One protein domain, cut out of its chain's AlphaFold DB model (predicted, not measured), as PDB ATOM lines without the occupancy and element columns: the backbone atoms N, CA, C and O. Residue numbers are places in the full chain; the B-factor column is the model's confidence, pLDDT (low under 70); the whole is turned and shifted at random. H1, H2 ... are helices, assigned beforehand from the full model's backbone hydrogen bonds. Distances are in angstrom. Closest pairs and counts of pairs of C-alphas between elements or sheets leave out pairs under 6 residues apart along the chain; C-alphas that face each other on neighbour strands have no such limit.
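Overview. This is residues 10 to 57 of the 188 residues of an uncharacterized protein of Methanobrevibacter curvatus (UniProt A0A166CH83). One long helix, H2, makes most of the length of a rod, and a short helix, H1, packs across its first half; a long link loops between them beyond the beginning of H2, while the last part of H2 sticks out free. The printed part has 48 residues with two named helices, H1 then H2, and no named strand: all helix. It is only just loose, close to extended, with a radius of gyration of the C-alphas of 14.0 A and spans of 46 by 18 by 8 A.

Arrangement. H2, residues 29 to 55, touches H1, residues 10 to 15, with its residues 34 to 40 alone. Their closest C-alphas, those of Gly 39 and Gly 10, are 3.9 A apart. They run opposite ways at a steep tilt of 63 degrees. In H1 every O i to N i+4 pair is within hydrogen-bond range; in H2, 21 of 23 are.

Along the chain. H2 runs 37.4 A from C-alpha 29 at (-41.827, 34.677, 0.045) to C-alpha 55 at (-14.064, 17.208, 17.930). H1 measures 8.7 A from C-alpha 10 at (-37.588, 22.798, 7.058) to C-alpha 15.

Size, cuts and confidence. The C-alphas of Ser 20 and Asp 57, the two farthest apart, are 45.6 A apart. The long link, residues 16 to 28, stands free at residues 16 to 21 and 25 to 28. Residues 44 to 57, of which 44 to 55 belong to H2, stand free too. The printed part has no cut; residue 19 alone has a pLDDT under 70.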
ATOM      1  N   GLY A  10     -36.573  22.146   7.895       84.94
ATOM      2  CA  GLY A  10     -37.588  22.798   7.058       84.94
ATOM      3  C   GLY A  10     -38.907  22.014   6.996       84.94
ATOM      4  O   GLY A  10     -39.989  22.598   7.130       84.94
ATOM      5  N   ASP A  11     -38.825  20.694   6.833       86.06
ATOM      6  CA  ASP A  11     -39.964  19.774   6.793       86.06
ATOM      7  C   ASP A  11     -40.634  19.683   8.174       86.06
ATOM      8  O   ASP A  11     -41.865  19.742   8.264       86.06
ATOM      9  N   LEU A  12     -39.841  19.656   9.255       85.62
ATOM     10  CA  LEU A  12     -40.325  19.746  10.636       85.62
ATOM     11  C   LEU A  12     -41.115  21.042  10.872       85.62
ATOM     12  O   LEU A  12     -42.252  20.972  11.341       85.62
ATOM     13  N   ILE A  13     -40.579  22.208  10.490       82.50
ATOM     14  CA  ILE A  13     -41.300  23.490  10.604       82.50
ATOM     15  C   ILE A  13     -42.610  23.441   9.804       82.50
ATOM     16  O   ILE A  13     -43.655  23.866  10.297       82.50
ATOM     17  N   CYS A  14     -42.599  22.868   8.600       81.25
ATOM     18  CA  CYS A  14     -43.804  22.728   7.780       81.25
ATOM     19  C   CYS A  14     -44.830  21.741   8.355       81.25
ATOM     20  O   CYS A  14     -46.019  21.878   8.061       81.25
ATOM     21  N   SER A  15     -44.403  20.783   9.185       83.00
ATOM     22  CA  SER A  15     -45.294  19.855   9.893       83.00
ATOM     23  C   SER A  15     -46.064  20.511  11.049       83.00
ATOM     24  O   SER A  15     -47.113  20.003  11.441       83.00
ATOM     25  N   MET A  16     -45.603  21.670  11.543       82.44
ATOM     26  CA  MET A  16     -46.286  22.454  12.584       82.44
ATOM     27  C   MET A  16     -47.489  23.264  12.064       82.44
ATOM     28  O   MET A  16     -48.201  23.874  12.860       82.44
ATOM     29  N   TYR A  17     -47.731  23.279  10.748       80.31
ATOM     30  CA  TYR A  17     -48.859  23.974  10.125       80.31
ATOM     31  C   TYR A  17     -49.864  22.981   9.530       80.31
ATOM     32  O   TYR A  17     -49.486  22.033   8.838       80.31
ATOM     33  N   ASP A  18     -51.161  23.247   9.716       77.69
ATOM     34  CA  ASP A  18     -52.230  22.483   9.065       77.69
ATOM     35  C   ASP A  18     -52.032  22.420   7.546       77.69
ATOM     36  O   ASP A  18     -51.617  23.391   6.912       77.69
ATOM     37  N   LYS A  19     -52.444  21.312   6.917       68.88
ATOM     38  CA  LYS A  19     -52.327  21.119   5.457       68.88
ATOM     39  C   LYS A  19     -53.037  22.199   4.620       68.88
ATOM     40  O   LYS A  19     -52.699  22.369   3.453       68.88
ATOM     41  N   SER A  20     -53.997  22.920   5.205       70.12
ATOM     42  CA  SER A  20     -54.706  24.066   4.613       70.12
ATOM     43  C   SER A  20     -54.073  25.434   4.901       70.12
ATOM     44  O   SER A  20     -54.398  26.389   4.204       70.12
ATOM     45  N   ASN A  21     -53.195  25.534   5.905       70.50
ATOM     46  CA  ASN A  21     -52.535  26.768   6.360       70.50
ATOM     47  C   ASN A  21     -50.998  26.687   6.227       70.50
ATOM     48  O   ASN A  21     -50.271  27.458   6.850       70.50
ATOM     49  N   ASN A  22     -50.490  25.720   5.460       73.19
ATOM     50  CA  ASN A  22     -49.064  25.458   5.333       73.19
ATOM     51  C   ASN A  22     -48.361  26.612   4.600       73.19
ATOM     52  O   ASN A  22     -48.719  26.960   3.478       73.19
ATOM     53  N   ILE A  23     -47.311  27.161   5.209       76.12
ATOM     54  CA  ILE A  23     -46.515  28.286   4.691       76.12
ATOM     55  C   ILE A  23     -45.938  28.078   3.273       76.12
ATOM     56  O   ILE A  23     -45.625  29.055   2.586       76.12
ATOM     57  N   MET A  24     -45.802  26.827   2.818       75.31
ATOM     58  CA  MET A  24     -45.369  26.456   1.465       75.31
ATOM     59  C   MET A  24     -46.493  26.412   0.416       75.31
ATOM     60  O   MET A  24     -46.192  26.268  -0.772       75.31
ATOM     61  N   ASN A  25     -47.768  26.492   0.813       75.44
ATOM     62  CA  ASN A  25     -48.911  26.331  -0.085       75.44
ATOM     63  C   ASN A  25     -50.086  27.276   0.270       75.44
ATOM     64  O   ASN A  25     -50.814  26.996   1.220       75.44
ATOM     65  N   PRO A  26     -50.339  28.346  -0.513       76.31
ATOM     66  CA  PRO A  26     -49.660  28.701  -1.761       76.31
ATOM     67  C   PRO A  26     -48.196  29.139  -1.538       76.31
ATOM     68  O   PRO A  26     -47.885  29.699  -0.486       76.31
ATOM     69  N   PRO A  27     -47.291  28.928  -2.518       81.31
ATOM     70  CA  PRO A  27     -45.895  29.347  -2.408       81.31
ATOM     71  C   PRO A  27     -45.774  30.849  -2.131       81.31
ATOM     72  O   PRO A  27     -46.236  31.676  -2.918       81.31
ATOM     73  N   SER A  28     -45.141  31.202  -1.012       85.31
ATOM     74  CA  SER A  28     -45.026  32.582  -0.533       85.31
ATOM     75  C   SER A  28     -43.563  32.957  -0.259       85.31
ATOM     76  O   SER A  28     -42.765  32.085   0.090       85.31
ATOM     77  N   PRO A  29     -43.173  34.246  -0.345       86.25
ATOM     78  CA  PRO A  29     -41.827  34.677   0.045       86.25
ATOM     79  C   PRO A  29     -41.505  34.379   1.518       86.25
ATOM     80  O   PRO A  29     -40.362  34.084   1.852       86.25
ATOM     81  N   LEU A  30     -42.521  34.408   2.390       84.94
ATOM     82  CA  LEU A  30     -42.393  34.056   3.805       84.94
ATOM     83  C   LEU A  30     -42.095  32.562   3.986       84.94
ATOM     84  O   LEU A  30     -41.159  32.210   4.696       84.94
ATOM     85  N   GLY A  31     -42.838  31.687   3.305       84.38
ATOM     86  CA  GLY A  31     -42.572  30.250   3.322       84.38
ATOM     87  C   GLY A  31     -41.230  29.890   2.692       84.38
ATOM     88  O   GLY A  31     -40.555  29.002   3.203       84.38
ATOM     89  N   PHE A  32     -40.800  30.603   1.644       84.62
ATOM     90  CA  PHE A  32     -39.446  30.463   1.104       84.62
ATOM     91  C   PHE A  32     -38.403  30.827   2.163       84.62
ATOM     92  O   PHE A  32     -37.492  30.044   2.403       84.62
ATOM     93  N   PHE A  33     -38.544  31.970   2.840       86.25
ATOM     94  CA  PHE A  33     -37.605  32.379   3.886       86.25
ATOM     95  C   PHE A  33     -37.548  31.361   5.037       86.25
ATOM     96  O   PHE A  33     -36.467  30.896   5.397       86.25
ATOM     97  N   ILE A  34     -38.700  30.950   5.568       84.25
ATOM     98  CA  ILE A  34     -38.766  29.998   6.684       84.25
ATOM     99  C   ILE A  34     -38.211  28.619   6.281       84.25
ATOM    100  O   ILE A  34     -37.440  28.034   7.033       84.25
ATOM    101  N   TYR A  35     -38.540  28.105   5.093       85.81
ATOM    102  CA  TYR A  35     -38.078  26.780   4.666       85.81
ATOM    103  C   TYR A  35     -36.626  26.789   4.155       85.81
ATOM    104  O   TYR A  35     -35.778  26.062   4.666       85.81
ATOM    105  N   LYS A  36     -36.319  27.621   3.149       82.81
ATOM    106  CA  LYS A  36     -35.013  27.632   2.465       82.81
ATOM    107  C   LYS A  36     -33.918  28.384   3.199       82.81
ATOM    108  O   LYS A  36     -32.760  28.031   3.011       82.81
ATOM    109  N   VAL A  37     -34.247  29.436   3.951       84.12
ATOM    110  CA  VAL A  37     -33.229  30.231   4.655       84.12
ATOM    111  C   VAL A  37     -33.106  29.760   6.096       84.12
ATOM    112  O   VAL A  37     -31.999  29.472   6.526       84.12
ATOM    113  N   PHE A  38     -34.214  29.632   6.829       86.12
ATOM    114  CA  PHE A  38     -34.164  29.247   8.242       86.12
ATOM    115  C   PHE A  38     -34.023  27.727   8.445       86.12
ATOM    116  O   PHE A  38     -33.087  27.311   9.116       86.12
ATOM    117  N   GLY A  39     -34.860  26.896   7.808       85.88
ATOM    118  CA  GLY A  39     -34.768  25.428   7.897       85.88
ATOM    119  C   GLY A  39     -33.395  24.879   7.493       85.88
ATOM    120  O   GLY A  39     -32.732  24.224   8.288       85.88
ATOM    121  N   VAL A  40     -32.906  25.249   6.305       85.62
ATOM    122  CA  VAL A  40     -31.574  24.824   5.826       85.62
ATOM    123  C   VAL A  40     -30.428  25.435   6.653       85.62
ATOM    124  O   VAL A  40     -29.367  24.826   6.769       85.62
ATOM    125  N   ALA A  41     -30.595  26.614   7.264       86.44
ATOM    126  CA  ALA A  41     -29.589  27.132   8.199       86.44
ATOM    127  C   ALA A  41     -29.537  26.321   9.502       86.44
ATOM    128  O   ALA A  41     -28.441  26.119  10.018       86.44
ATOM    129  N   LEU A  42     -30.675  25.821   9.999       87.06
ATOM    130  CA  LEU A  42     -30.702  24.892  11.131       87.06
ATOM    131  C   LEU A  42     -30.048  23.554  10.776       87.06
ATOM    132  O   LEU A  42     -29.190  23.118  11.530       87.06
ATOM    133  N   ASP A  43     -30.341  22.972   9.605       85.50
ATOM    134  CA  ASP A  43     -29.674  21.737   9.150       85.50
ATOM    135  C   ASP A  43     -28.137  21.903   9.105       85.50
ATOM    136  O   ASP A  43     -27.389  21.027   9.534       85.50
ATOM    137  N   ASN A  44     -27.645  23.053   8.622       85.69
ATOM    138  CA  ASN A  44     -26.209  23.353   8.593       85.69
ATOM    139  C   ASN A  44     -25.615  23.588   9.994       85.69
ATOM    140  O   ASN A  44     -24.470  23.213  10.236       85.69
ATOM    141  N   LEU A  45     -26.361  24.212  10.913       84.44
ATOM    142  CA  LEU A  45     -25.928  24.395  12.304       84.44
ATOM    143  C   LEU A  45     -25.881  23.062  13.055       84.44
ATOM    144  O   LEU A  45     -24.927  22.827  13.785       84.44
ATOM    145  N   GLU A  46     -26.849  22.174  12.820       83.81
ATOM    146  CA  GLU A  46     -26.887  20.817  13.370       83.81
ATOM    147  C   GLU A  46     -25.683  19.988  12.892       83.81
ATOM    148  O   GLU A  46     -25.071  19.280  13.689       83.81
ATOM    149  N   ILE A  47     -25.270  20.123  11.624       80.81
ATOM    150  CA  ILE A  47     -24.030  19.504  11.119       80.81
ATOM    151  C   ILE A  47     -22.798  20.051  11.860       80.81
ATOM    152  O   ILE A  47     -21.978  19.263  12.325       80.81
ATOM    153  N   ILE A  48     -22.681  21.375  12.017       81.06
ATOM    154  CA  ILE A  48     -21.538  22.010  12.699       81.06
ATOM    155  C   ILE A  48     -21.486  21.627  14.185       81.06
ATOM    156  O   ILE A  48     -20.417  21.294  14.689       81.06
ATOM    157  N   GLU A  49     -22.624  21.614  14.884       78.75
ATOM    158  CA  GLU A  49     -22.698  21.207  16.293       78.75
ATOM    159  C   GLU A  49     -22.324  19.727  16.466       78.75
ATOM    160  O   GLU A  49     -21.564  19.390  17.374       78.75
ATOM    161  N   ASN A  50     -22.759  18.845  15.559       75.12
ATOM    162  CA  ASN A  50     -22.316  17.449  15.555       75.12
ATOM    163  C   ASN A  50     -20.811  17.309  15.255       75.12
ATOM    164  O   ASN A  50     -20.146  16.494  15.894       75.12
ATOM    165  N   GLU A  51     -20.240  18.099  14.338       76.69
ATOM    166  CA  GLU A  51     -18.788  18.115  14.100       76.69
ATOM    167  C   GLU A  51     -18.009  18.600  15.336       76.69
ATOM    168  O   GLU A  51     -17.023  17.964  15.721       76.69
ATOM    169  N   ASP A  52     -18.447  19.670  16.004       77.81
ATOM    170  CA  ASP A  52     -17.818  20.164  17.237       77.81
ATOM    171  C   ASP A  52     -17.943  19.146  18.391       77.81
ATOM    172  O   ASP A  52     -16.964  18.900  19.103       77.81
ATOM    173  N   LEU A  53     -19.090  18.466  18.527       74.38
ATOM    174  CA  LEU A  53     -19.294  17.379  19.498       74.38
ATOM    175  C   LEU A  53     -18.404  16.152  19.230       74.38
ATOM    176  O   LEU A  53     -17.961  15.502  20.179       74.38
ATOM    177  N   MET A  54     -18.078  15.844  17.971       74.00
ATOM    178  CA  MET A  54     -17.079  14.813  17.646       74.00
ATOM    179  C   MET A  54     -15.643  15.309  17.872       74.00
ATOM    180  O   MET A  54     -14.760  14.513  18.190       74.00
ATOM    181  N   ASN A  55     -15.390  16.616  17.744       78.19
ATOM    182  CA  ASN A  55     -14.064  17.208  17.930       78.19
ATOM    183  C   ASN A  55     -13.660  17.427  19.404       78.19
ATOM    184  O   ASN A  55     -12.472  17.633  19.662       78.19
ATOM    185  N   ILE A  56     -14.586  17.324  20.369       79.69
ATOM    186  CA  ILE A  56     -14.255  17.289  21.809       79.69
ATOM    187  C   ILE A  56     -13.898  15.887  22.342       79.69
ATOM    188  O   ILE A  56     -13.265  15.794  23.394       79.69
ATOM    189  N   ASP A  57     -14.271  14.804  21.648       82.06
ATOM    190  CA  ASP A  57     -13.943  13.432  22.064       82.06
ATOM    191  C   ASP A  57     -12.561  13.021  21.507       82.06
ATOM    192  O   ASP A  57     -12.424  12.890  20.287       82.06
TER     193      ASP A  57